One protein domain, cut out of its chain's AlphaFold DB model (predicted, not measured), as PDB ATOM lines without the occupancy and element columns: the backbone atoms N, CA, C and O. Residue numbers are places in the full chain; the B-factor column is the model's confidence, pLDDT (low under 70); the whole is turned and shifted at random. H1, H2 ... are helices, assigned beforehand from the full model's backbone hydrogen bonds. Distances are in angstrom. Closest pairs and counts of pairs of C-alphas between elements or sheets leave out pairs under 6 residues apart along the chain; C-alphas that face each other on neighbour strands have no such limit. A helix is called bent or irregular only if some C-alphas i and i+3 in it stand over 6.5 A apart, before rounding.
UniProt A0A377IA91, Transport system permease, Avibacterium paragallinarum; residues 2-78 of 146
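Overview. This is residues 2 to 78 of the 146 residues of the protein "Transport system permease" of Avibacterium paragallinarum (UniProt A0A377IA91). Two long helices, H1 and H3, make a loose, narrow V: they come together where H1 ends and H3 begins, and spread from there to free ends. The shorter helix H2 packs on the first part of H3, turned well away from its line, and has no contact with H1. The printed part has 77 residues with three named helices, in the order H1, H2, H3, and no named strand; its class is all helix. The whole is loose, with a radius of gyration of the C-alphas of 14.8 A, and flat, spanning 39 by 31 by 16 A.

Along the chain. H1 is residues 2 to 23, from C-alpha 2 at (10.422, 69.374, 51.857) to C-alpha 23 at (-3.794, 52.216, 29.359), 31.7 A. H2 is residues 33 to 45, 18.1 A from first to last C-alpha, and begins with C-alpha 33 at (-2.339, 44.968, 48.772). H3 is residues 53 to 72, 27.8 A long from first to last C-alpha, and ends with C-alpha 72 at (21.790, 57.999, 50.263). H3 has a kink of 29 degrees near residue 60. It is neither bent nor irregular, but only just: C-alphas 59 and 62 are 6.4 A apart.

Arrangement. H1 and H3 only just touch, with 3 pairs of C-alphas within 8 A, and they touch only at their ends. H1 touches H3 with residues 20 to 21 alone, and H3 touches H1 with residues 53 to 54 alone. Their closest C-alphas are those of Ser 21 and Trp 53, 6.1 A apart. They run opposite ways at a shallow tilt of 30 degrees, with centres 15.5 A apart. H1 and H2 are apart. H2 touches H3 with residues 35 to 39 alone, and H3 touches H2 with residues 54 to 58 alone. The closest C-alphas of H2 and H3 are those of Pro 35 and Thr 55, 4.9 A apart. Their lines are about perpendicular, only just, at 71 degrees. In H1 and H2 every O i to N i+4 pair is within hydrogen-bond range; in H3, 14 of 16 are.

Size, cuts and confidence. The two C-alphas farthest apart are those of Val 2 and Thr 45, 43.2 A. Residues 2 to 12 of H1 stand free, and so do residues 68 to 73, of which 68 to 72 belong to H3. The links from H1 to H2, 9 residues, and from H2 to H3, 7 residues, are short. The printed part has no cut. The mean pLDDT of the printed part is 84.1, and residues 25 to 26 are under 70.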
ATOM      1  N   VAL A   2      10.247  70.739  52.408       77.94
ATOM      2  CA  VAL A   2      10.422  69.374  51.857       77.94
ATOM      3  C   VAL A   2       9.120  68.554  51.822       77.94
ATOM      4  O   VAL A   2       8.819  67.950  50.803       77.94
ATOM      5  N   ALA A   3       8.301  68.604  52.880       81.62
ATOM      6  CA  ALA A   3       7.042  67.850  52.950       81.62
ATOM      7  C   ALA A   3       5.989  68.257  51.897       81.62
ATOM      8  O   ALA A   3       5.193  67.433  51.462       81.62
ATOM      9  N   PHE A   4       5.976  69.526  51.477       86.62
ATOM     10  CA  PHE A   4       5.056  69.977  50.431       86.62
ATOM     11  C   PHE A   4       5.534  69.511  49.052       86.62
ATOM     12  O   PHE A   4       4.742  69.030  48.250       86.62
ATOM     13  N   LEU A   5       6.847  69.573  48.808       90.56
ATOM     14  CA  LEU A   5       7.449  69.084  47.570       90.56
ATOM     15  C   LEU A   5       7.205  67.581  47.375       90.56
ATOM     16  O   LEU A   5       6.839  67.155  46.283       90.56
ATOM     17  N   THR A   6       7.352  66.780  48.433       87.94
ATOM     18  CA  THR A   6       7.070  65.340  48.368       87.94
ATOM     19  C   THR A   6       5.589  65.060  48.135       87.94
ATOM     20  O   THR A   6       5.269  64.177  47.345       87.94
ATOM     21  N   ALA A   7       4.678  65.822  48.751       85.81
ATOM     22  CA  ALA A   7       3.243  65.681  48.511       85.81
ATOM     23  C   ALA A   7       2.873  65.973  47.046       85.81
ATOM     24  O   ALA A   7       2.159  65.186  46.427       85.81
ATOM     25  N   VAL A   8       3.412  67.053  46.471       89.50
ATOM     26  CA  VAL A   8       3.217  67.391  45.052       89.50
ATOM     27  C   VAL A   8       3.789  66.297  44.148       89.50
ATOM     28  O   VAL A   8       3.110  65.853  43.226       89.50
ATOM     29  N   ALA A   9       4.995  65.802  44.441       88.25
ATOM     30  CA  ALA A   9       5.611  64.719  43.676       88.25
ATOM     31  C   ALA A   9       4.774  63.428  43.718       88.25
ATOM     32  O   ALA A   9       4.523  62.830  42.675       88.25
ATOM     33  N   ILE A  10       4.291  63.020  44.898       88.56
ATOM     34  CA  ILE A  10       3.424  61.839  45.054       88.56
ATOM     35  C   ILE A  10       2.095  62.038  44.312       88.56
ATOM     36  O   ILE A  10       1.615  61.102  43.677       88.56
ATOM     37  N   GLY A  11       1.523  63.246  44.348       86.44
ATOM     38  CA  GLY A  11       0.308  63.586  43.608       86.44
ATOM     39  C   GLY A  11       0.487  63.450  42.094       86.44
ATOM     40  O   GLY A  11      -0.291  62.754  41.446       86.44
ATOM     41  N   ILE A  12       1.554  64.037  41.540       88.88
ATOM     42  CA  ILE A  12       1.890  63.932  40.110       88.88
ATOM     43  C   ILE A  12       2.122  62.468  39.719       88.88
ATOM     44  O   ILE A  12       1.556  61.992  38.735       88.88
ATOM     45  N   LEU A  13       2.898  61.726  40.516       88.00
ATOM     46  CA  LEU A  13       3.123  60.299  40.290       88.00
ATOM     47  C   LEU A  13       1.820  59.496  40.354       88.00
ATOM     48  O   LEU A  13       1.669  58.547  39.595       88.00
ATOM     49  N   GLY A  14       0.872  59.877  41.212       84.75
ATOM     50  CA  GLY A  14      -0.446  59.250  41.300       84.75
ATOM     51  C   GLY A  14      -1.284  59.431  40.039       84.75
ATOM     52  O   GLY A  14      -1.909  58.472  39.586       84.75
ATOM     53  N   VAL A  15      -1.253  60.622  39.434       84.75
ATOM     54  CA  VAL A  15      -1.941  60.896  38.160       84.75
ATOM     55  C   VAL A  15      -1.302  60.103  37.020       84.75
ATOM     56  O   VAL A  15      -2.011  59.441  36.263       84.75
ATOM     57  N   ILE A  16       0.032  60.101  36.935       85.62
ATOM     58  CA  ILE A  16       0.775  59.325  35.929       85.62
ATOM     59  C   ILE A  16       0.498  57.826  36.097       85.62
ATOM     60  O   ILE A  16       0.225  57.132  35.121       85.62
ATOM     61  N   ALA A  17       0.522  57.326  37.333       83.44
ATOM     62  CA  ALA A  17       0.225  55.936  37.655       83.44
ATOM     63  C   ALA A  17      -1.196  55.542  37.248       83.44
ATOM     64  O   ALA A  17      -1.397  54.459  36.704       83.44
ATOM     65  N   TRP A  18      -2.183  56.406  37.492       83.50
ATOM     66  CA  TRP A  18      -3.552  56.154  37.060       83.50
ATOM     67  C   TRP A  18      -3.669  56.118  35.535       83.50
ATOM     68  O   TRP A  18      -4.273  55.189  35.010       83.50
ATOM     69  N   TRP A  19      -3.040  57.061  34.830       83.88
ATOM     70  CA  TRP A  19      -3.055  57.109  33.367       83.88
ATOM     71  C   TRP A  19      -2.404  55.869  32.737       83.88
ATOM     72  O   TRP A  19      -3.021  55.197  31.915       83.88
ATOM     73  N   LEU A  20      -1.207  55.495  33.196       79.25
ATOM     74  CA  LEU A  20      -0.513  54.286  32.734       79.25
ATOM     75  C   LEU A  20      -1.267  53.001  33.107       79.25
ATOM     76  O   LEU A  20      -1.262  52.030  32.355       79.25
ATOM     77  N   SER A  21      -1.923  52.979  34.269       79.00
ATOM     78  CA  SER A  21      -2.737  51.836  34.682       79.00
ATOM     79  C   SER A  21      -4.011  51.721  33.838       79.00
ATOM     80  O   SER A  21      -4.411  50.601  33.519       79.00
ATOM     81  N   ALA A  22      -4.633  52.844  33.462       78.75
ATOM     82  CA  ALA A  22      -5.801  52.872  32.584       78.75
ATOM     83  C   ALA A  22      -5.459  52.336  31.186       78.75
ATOM     84  O   ALA A  22      -6.195  51.502  30.662       78.75
ATOM     85  N   ASP A  23      -4.302  52.724  30.640       74.50
ATOM     86  CA  ASP A  23      -3.794  52.216  29.359       74.50
ATOM     87  C   ASP A  23      -3.501  50.703  29.410       74.50
ATOM     88  O   ASP A  23      -3.825  49.948  28.498       74.50
ATOM     89  N   ALA A  24      -3.012  50.212  30.553       71.69
ATOM     90  CA  ALA A  24      -2.821  48.785  30.816       71.69
ATOM     91  C   ALA A  24      -4.124  48.009  31.135       71.69
ATOM     92  O   ALA A  24      -4.065  46.859  31.583       71.69
ATOM     93  N   GLY A  25      -5.302  48.619  30.952       68.56
ATOM     94  CA  GLY A  25      -6.611  47.982  31.137       68.56
ATOM     95  C   GLY A  25      -7.091  47.876  32.591       68.56
ATOM     96  O   GLY A  25      -8.078  47.192  32.865       68.56
ATOM     97  N   ARG A  26      -6.424  48.546  33.544       69.06
ATOM     98  CA  ARG A  26      -6.829  48.603  34.958       69.06
ATOM     99  C   ARG A  26      -7.149  50.040  35.364       69.06
ATOM    100  O   ARG A  26      -6.253  50.805  35.715       69.06
ATOM    101  N   ASN A  27      -8.439  50.364  35.441       71.25
ATOM    102  CA  ASN A  27      -8.955  51.674  35.862       71.25
ATOM    103  C   ASN A  27      -8.821  51.908  37.377       71.25
ATOM    104  O   ASN A  27      -9.807  52.074  38.090       71.25
ATOM    105  N   PHE A  28      -7.597  51.865  37.896       70.81
ATOM    106  CA  PHE A  28      -7.328  52.043  39.314       70.81
ATOM    107  C   PHE A  28      -5.959  52.693  39.525       70.81
ATOM    108  O   PHE A  28      -5.006  52.374  38.821       70.81
ATOM    109  N   GLY A  29      -5.858  53.607  40.492       75.69
ATOM    110  CA  GLY A  29      -4.615  54.318  40.816       75.69
ATOM    111  C   GLY A  29      -3.650  53.474  41.657       75.69
ATOM    112  O   GLY A  29      -3.589  52.247  41.532       75.69
ATOM    113  N   PHE A  30      -2.908  54.109  42.567       82.94
ATOM    114  CA  PHE A  30      -1.999  53.391  43.461       82.94
ATOM    115  C   PHE A  30      -2.695  52.292  44.281       82.94
ATOM    116  O   PHE A  30      -3.741  52.479  44.904       82.94
ATOM    117  N   GLY A  31      -2.069  51.120  44.325       82.88
ATOM    118  CA  GLY A  31      -2.521  50.011  45.150       82.88
ATOM    119  C   GLY A  31      -1.385  49.040  45.403       82.88
ATOM    120  O   GLY A  31      -0.634  48.722  44.488       82.88
ATOM    121  N   ILE A  32      -1.267  48.588  46.650       85.00
ATOM    122  CA  ILE A  32      -0.202  47.668  47.066       85.00
ATOM    123  C   ILE A  32      -0.781  46.304  47.434       85.00
ATOM    124  O   ILE A  32      -0.337  45.300  46.901       85.00
ATOM    125  N   ALA A  33      -1.817  46.246  48.276       84.88
ATOM    126  CA  ALA A  33      -2.339  44.968  48.772       84.88
ATOM    127  C   ALA A  33      -2.826  44.017  47.659       84.88
ATOM    128  O   ALA A  33      -2.424  42.857  47.629       84.88
ATOM    129  N   VAL A  34      -3.649  44.508  46.723       84.12
ATOM    130  CA  VAL A  34      -4.203  43.671  45.641       84.12
ATOM    131  C   VAL A  34      -3.112  43.218  44.661       84.12
ATOM    132  O   VAL A  34      -3.037  42.022  44.384       84.12
ATOM    133  N   PRO A  35      -2.211  44.091  44.161       84.88
ATOM    134  CA  PRO A  35      -1.157  43.610  43.280       84.88
ATOM    135  C   PRO A  35      -0.110  42.742  43.984       84.88
ATOM    136  O   PRO A  35       0.410  41.830  43.355       84.88
ATOM    137  N   SER A  36       0.147  42.924  45.283       85.69
ATOM    138  CA  SER A  36       0.966  41.976  46.053       85.69
ATOM    139  C   SER A  36       0.356  40.572  46.067       85.69
ATOM    140  O   SER A  36       1.078  39.590  45.903       85.69
ATOM    141  N   ALA A  37      -0.970  40.460  46.201       85.25
ATOM    142  CA  ALA A  37      -1.657  39.174  46.079       85.25
ATOM    143  C   ALA A  37      -1.535  38.599  44.657       85.25
ATOM    144  O   ALA A  37      -1.259  37.411  44.508       85.25
ATOM    145  N   ASN A  38      -1.643  39.440  43.621       85.88
ATOM    146  CA  ASN A  38      -1.446  39.024  42.228       85.88
ATOM    147  C   ASN A  38      -0.024  38.500  41.964       85.88
ATOM    148  O   ASN A  38       0.127  37.542  41.215       85.88
ATOM    149  N   VAL A  39       1.018  39.072  42.583       86.75
ATOM    150  CA  VAL A  39       2.396  38.549  42.475       86.75
ATOM    151  C   VAL A  39       2.472  37.121  43.019       86.75
ATOM    152  O   VAL A  39       3.016  36.238  42.360       86.75
ATOM    153  N   ILE A  40       1.886  36.869  44.192       86.94
ATOM    154  CA  ILE A  40       1.851  35.522  44.782       86.94
ATOM    155  C   ILE A  40       1.033  34.577  43.894       86.94
ATOM    156  O   ILE A  40       1.469  33.466  43.605       86.94
ATOM    157  N   GLN A  41      -0.127  35.024  43.405       84.81
ATOM    158  CA  GLN A  41      -0.963  34.235  42.499       84.81
ATOM    159  C   GLN A  41      -0.253  33.923  41.184       84.81
ATOM    160  O   GLN A  41      -0.380  32.805  40.698       84.81
ATOM    161  N   TYR A  42       0.528  34.850  40.630       86.69
ATOM    162  CA  TYR A  42       1.347  34.603  39.446       86.69
ATOM    163  C   TYR A  42       2.378  33.498  39.698       86.69
ATOM    164  O   TYR A  42       2.491  32.578  38.893       86.69
ATOM    165  N   ILE A  43       3.071  33.537  40.841       87.31
ATOM    166  CA  ILE A  43       4.066  32.519  41.217       87.31
ATOM    167  C   ILE A  43       3.414  31.140  41.401       87.31
ATOM    168  O   ILE A  43       3.990  30.134  41.000       87.31
ATOM    169  N   VAL A  44       2.218  31.085  41.993       89.56
ATOM    170  CA  VAL A  44       1.534  29.819  42.303       89.56
ATOM    171  C   VAL A  44       0.793  29.238  41.096       89.56
ATOM    172  O   VAL A  44       0.825  28.033  40.878       89.56
ATOM    173  N   THR A  45       0.097  30.071  40.321       86.06
ATOM    174  CA  THR A  45      -0.787  29.618  39.229       86.06
ATOM    175  C   THR A  45      -0.138  29.684  37.849       86.06
ATOM    176  O   THR A  45      -0.659  29.088  36.909       86.06
ATOM    177  N   GLY A  46       0.960  30.430  37.691       79.94
ATOM    178  CA  GLY A  46       1.652  30.621  36.412       79.94
ATOM    179  C   GLY A  46       0.851  31.392  35.355       79.94
ATOM    180  O   GLY A  46       1.276  31.483  34.203       79.94
ATOM    181  N   GLN A  47      -0.316  31.947  35.697       79.62
ATOM    182  CA  GLN A  47      -1.175  32.628  34.732       79.62
ATOM    183  C   GLN A  47      -0.703  34.062  34.466       79.62
ATOM    184  O   GLN A  47      -0.729  34.913  35.355       79.62
ATOM    185  N   GLN A  48      -0.394  34.369  33.200       77.75
ATOM    186  CA  GLN A  48       0.019  35.707  32.735       77.75
ATOM    187  C   GLN A  48      -1.003  36.814  33.041       77.75
ATOM    188  O   GLN A  48      -0.642  37.980  33.139       77.75
ATOM    189  N   ARG A  49      -2.277  36.465  33.267       74.12
ATOM    190  CA  ARG A  49      -3.334  37.422  33.625       74.12
ATOM    191  C   ARG A  49      -3.056  38.181  34.929       74.12
ATOM    192  O   ARG A  49      -3.532  39.303  35.090       74.12
ATOM    193  N   TYR A  50      -2.302  37.585  35.854       76.38
ATOM    194  CA  TYR A  50      -1.929  38.244  37.106       76.38
ATOM    195  C   TYR A  50      -0.729  39.177  36.949       76.38
ATOM    196  O   TYR A  50      -0.535  40.038  37.803       76.38
ATOM    197  N   LEU A  51       0.025  39.070  35.850       78.50
ATOM    198  CA  LEU A  51       1.149  39.943  35.540       78.50
ATOM    199  C   LEU A  51       0.631  41.231  34.888       78.50
ATOM    200  O   LEU A  51       0.587  41.393  33.674       78.50
ATOM    201  N   ASN A  52       0.161  42.140  35.737       81.06
ATOM    202  CA  ASN A  52      -0.398  43.425  35.339       81.06
ATOM    203  C   ASN A  52       0.505  44.592  35.751       81.06
ATOM    204  O   ASN A  52       1.465  44.433  36.509       81.06
ATOM    205  N   TRP A  53       0.152  45.794  35.298       83.44
ATOM    206  CA  TRP A  53       0.856  47.026  35.659       83.44
ATOM    207  C   TRP A  53       1.050  47.177  37.178       83.44
ATOM    208  O   TRP A  53       2.129  47.539  37.640       83.44
ATOM    209  N   GLY A  54       0.039  46.804  37.971       82.81
ATOM    210  CA  GLY A  54       0.119  46.834  39.432       82.81
ATOM    211  C   GLY A  54       1.184  45.895  40.005       82.81
ATOM    212  O   GLY A  54       1.861  46.262  40.962       82.81
ATOM    213  N   THR A  55       1.353  44.693  39.445       83.81
ATOM    214  CA  THR A  55       2.397  43.758  39.901       83.81
ATOM    215  C   THR A  55       3.796  44.276  39.609       83.81
ATOM    216  O   THR A  55       4.648  44.240  40.493       83.81
ATOM    217  N   LEU A  56       4.014  44.843  38.418       85.75
ATOM    218  CA  LEU A  56       5.281  45.481  38.058       85.75
ATOM    219  C   LEU A  56       5.568  46.686  38.959       85.75
ATOM    220  O   LEU A  56       6.694  46.852  39.420       85.75
ATOM    221  N   PHE A  57       4.542  47.479  39.279       86.69
ATOM    222  CA  PHE A  57       4.650  48.585  40.226       86.69
ATOM    223  C   PHE A  57       5.079  48.103  41.619       86.69
ATOM    224  O   PHE A  57       6.054  48.615  42.165       86.69
ATOM    225  N   VAL A  58       4.415  47.083  42.176       89.31
ATOM    226  CA  VAL A  58       4.759  46.530  43.499       89.31
ATOM    227  C   VAL A  58       6.164  45.931  43.527       89.31
ATOM    228  O   VAL A  58       6.872  46.127  44.511       89.31
ATOM    229  N   LEU A  59       6.598  45.258  42.459       88.81
ATOM    230  CA  LEU A  59       7.969  44.748  42.335       88.81
ATOM    231  C   LEU A  59       9.004  45.876  42.180       88.81
ATOM    232  O   LEU A  59      10.140  45.739  42.634       88.81
ATOM    233  N   GLY A  60       8.614  47.008  41.592       88.81
ATOM    234  CA  GLY A  60       9.451  48.198  41.464       88.81
ATOM    235  C   GLY A  60       9.705  48.929  42.787       88.81
ATOM    236  O   GLY A  60      10.783  49.495  42.958       88.81
ATOM    237  N   ILE A  61       8.771  48.888  43.747       91.25
ATOM    238  CA  ILE A  61       8.910  49.553  45.061       91.25
ATOM    239  C   ILE A  61      10.181  49.120  45.817       91.25
ATOM    240  O   ILE A  61      10.967  50.001  46.179       91.25
ATOM    241  N   PRO A  62      10.440  47.820  46.074       90.31
ATOM    242  CA  PRO A  62      11.641  47.408  46.794       90.31
ATOM    243  C   PRO A  62      12.919  47.745  46.020       90.31
ATOM    244  O   PRO A  62      13.895  48.169  46.632       90.31
ATOM    245  N   LEU A  63      12.918  47.631  44.688       90.88
ATOM    246  CA  LEU A  63      14.076  47.995  43.861       90.88
ATOM    247  C   LEU A  63      14.382  49.498  43.945       90.88
ATOM    248  O   LEU A  63      15.532  49.883  44.155       90.88
ATOM    249  N   GLY A  64      13.354  50.343  43.848       90.25
ATOM    250  CA  GLY A  64      13.476  51.792  43.993       90.25
ATOM    251  C   GLY A  64      13.930  52.207  45.393       90.25
ATOM    252  O   GLY A  64      14.808  53.059  45.528       90.25
ATOM    253  N   ALA A  65      13.398  51.564  46.436       90.12
ATOM    254  CA  ALA A  65      13.808  51.801  47.818       90.12
ATOM    255  C   ALA A  65      15.278  51.418  48.057       90.12
ATOM    256  O   ALA A  65      16.018  52.189  48.665       90.12
ATOM    257  N   LEU A  66      15.728  50.272  47.531       89.62
ATOM    258  CA  LEU A  66      17.122  49.830  47.639       89.62
ATOM    259  C   LEU A  66      18.082  50.752  46.884       89.62
ATOM    260  O   LEU A  66      19.135  51.102  47.417       89.62
ATOM    261  N   LEU A  67      17.722  51.174  45.668       91.94
ATOM    262  CA  LEU A  67      18.525  52.117  44.890       91.94
ATOM    263  C   LEU A  67      18.641  53.465  45.612       91.94
ATOM    264  O   LEU A  67      19.740  54.004  45.736       91.94
ATOM    265  N   SER A  68      17.529  53.965  46.152       90.00
ATOM    266  CA  SER A  68      17.490  55.225  46.899       90.00
ATOM    267  C   SER A  68      18.324  55.147  48.180       90.00
ATOM    268  O   SER A  68      19.128  56.035  48.443       90.00
ATOM    269  N   ALA A  69      18.206  54.053  48.941       89.75
ATOM    270  CA  ALA A  69      19.001  53.828  50.148       89.75
ATOM    271  C   ALA A  69      20.503  53.698  49.847       89.75
ATOM    272  O   ALA A  69      21.332  54.183  50.616       89.75
ATOM    273  N   LYS A  70      20.866  53.073  48.717       90.12
ATOM    274  CA  LYS A  70      22.259  52.963  48.266       90.12
ATOM    275  C   LYS A  70      22.836  54.325  47.876       90.12
ATOM    276  O   LYS A  70      23.964  54.619  48.256       90.12
ATOM    277  N   LEU A  71      22.072  55.151  47.160       90.75
ATOM    278  CA  LEU A  71      22.477  56.512  46.783       90.75
ATOM    279  C   LEU A  71      22.589  57.442  47.998       90.75
ATOM    280  O   LEU A  71      23.481  58.283  48.036       90.75
ATOM    281  N   ALA A  72      21.729  57.264  49.002       90.06
ATOM    282  CA  ALA A  72      21.790  57.999  50.263       90.06
ATOM    283  C   ALA A  72      22.903  57.505  51.212       90.06
ATOM    284  O   ALA A  72      23.194  58.163  52.204       90.06
ATOM    285  N   GLY A  73      23.515  56.343  50.944       85.31
ATOM    286  CA  GLY A  73      24.519  55.734  51.824       85.31
ATOM    287  C   GLY A  73      23.958  55.189  53.148       85.31
ATOM    288  O   GLY A  73      24.723  54.805  54.029       85.31
ATOM    289  N   GLU A  74      22.634  55.120  53.300       86.31
ATOM    290  CA  GLU A  74      21.951  54.714  54.540       86.31
ATOM    291  C   GLU A  74      21.563  53.227  54.565       86.31
ATOM    292  O   GLU A  74      20.826  52.778  55.447       86.31
ATOM    293  N   LEU A  75      22.050  52.435  53.603       84.31
ATOM    294  CA  LEU A  75      21.739  51.013  53.529       84.31
ATOM    295  C   LEU A  75      22.363  50.260  54.715       84.31
ATOM    296  O   LEU A  75      23.548  49.936  54.721       84.31
ATOM    297  N   LYS A  76      21.537  49.961  55.721       81.81
ATOM    298  CA  LYS A  76      21.916  49.189  56.909       81.81
ATOM    299  C   LYS A  76      21.031  47.956  57.032       81.81
ATOM    300  O   LYS A  76      19.811  48.070  57.141       81.81
ATOM    301  N   TRP A  77      21.647  46.776  57.049       82.00
ATOM    302  CA  TRP A  77      20.935  45.532  57.326       82.00
ATOM    303  C   TRP A  77      20.615  45.456  58.820       82.00
ATOM    304  O   TRP A  77      21.519  45.489  59.652       82.00
ATOM    305  N   ARG A  78      19.328  45.398  59.171       80.75
ATOM    306  CA  ARG A  78      18.861  45.375  60.563       80.75
ATOM    307  C   ARG A  78      18.029  44.127  60.803       80.75
ATOM    308  O   ARG A  78      16.996  43.954  60.159       80.75
TER     309      ARG A  78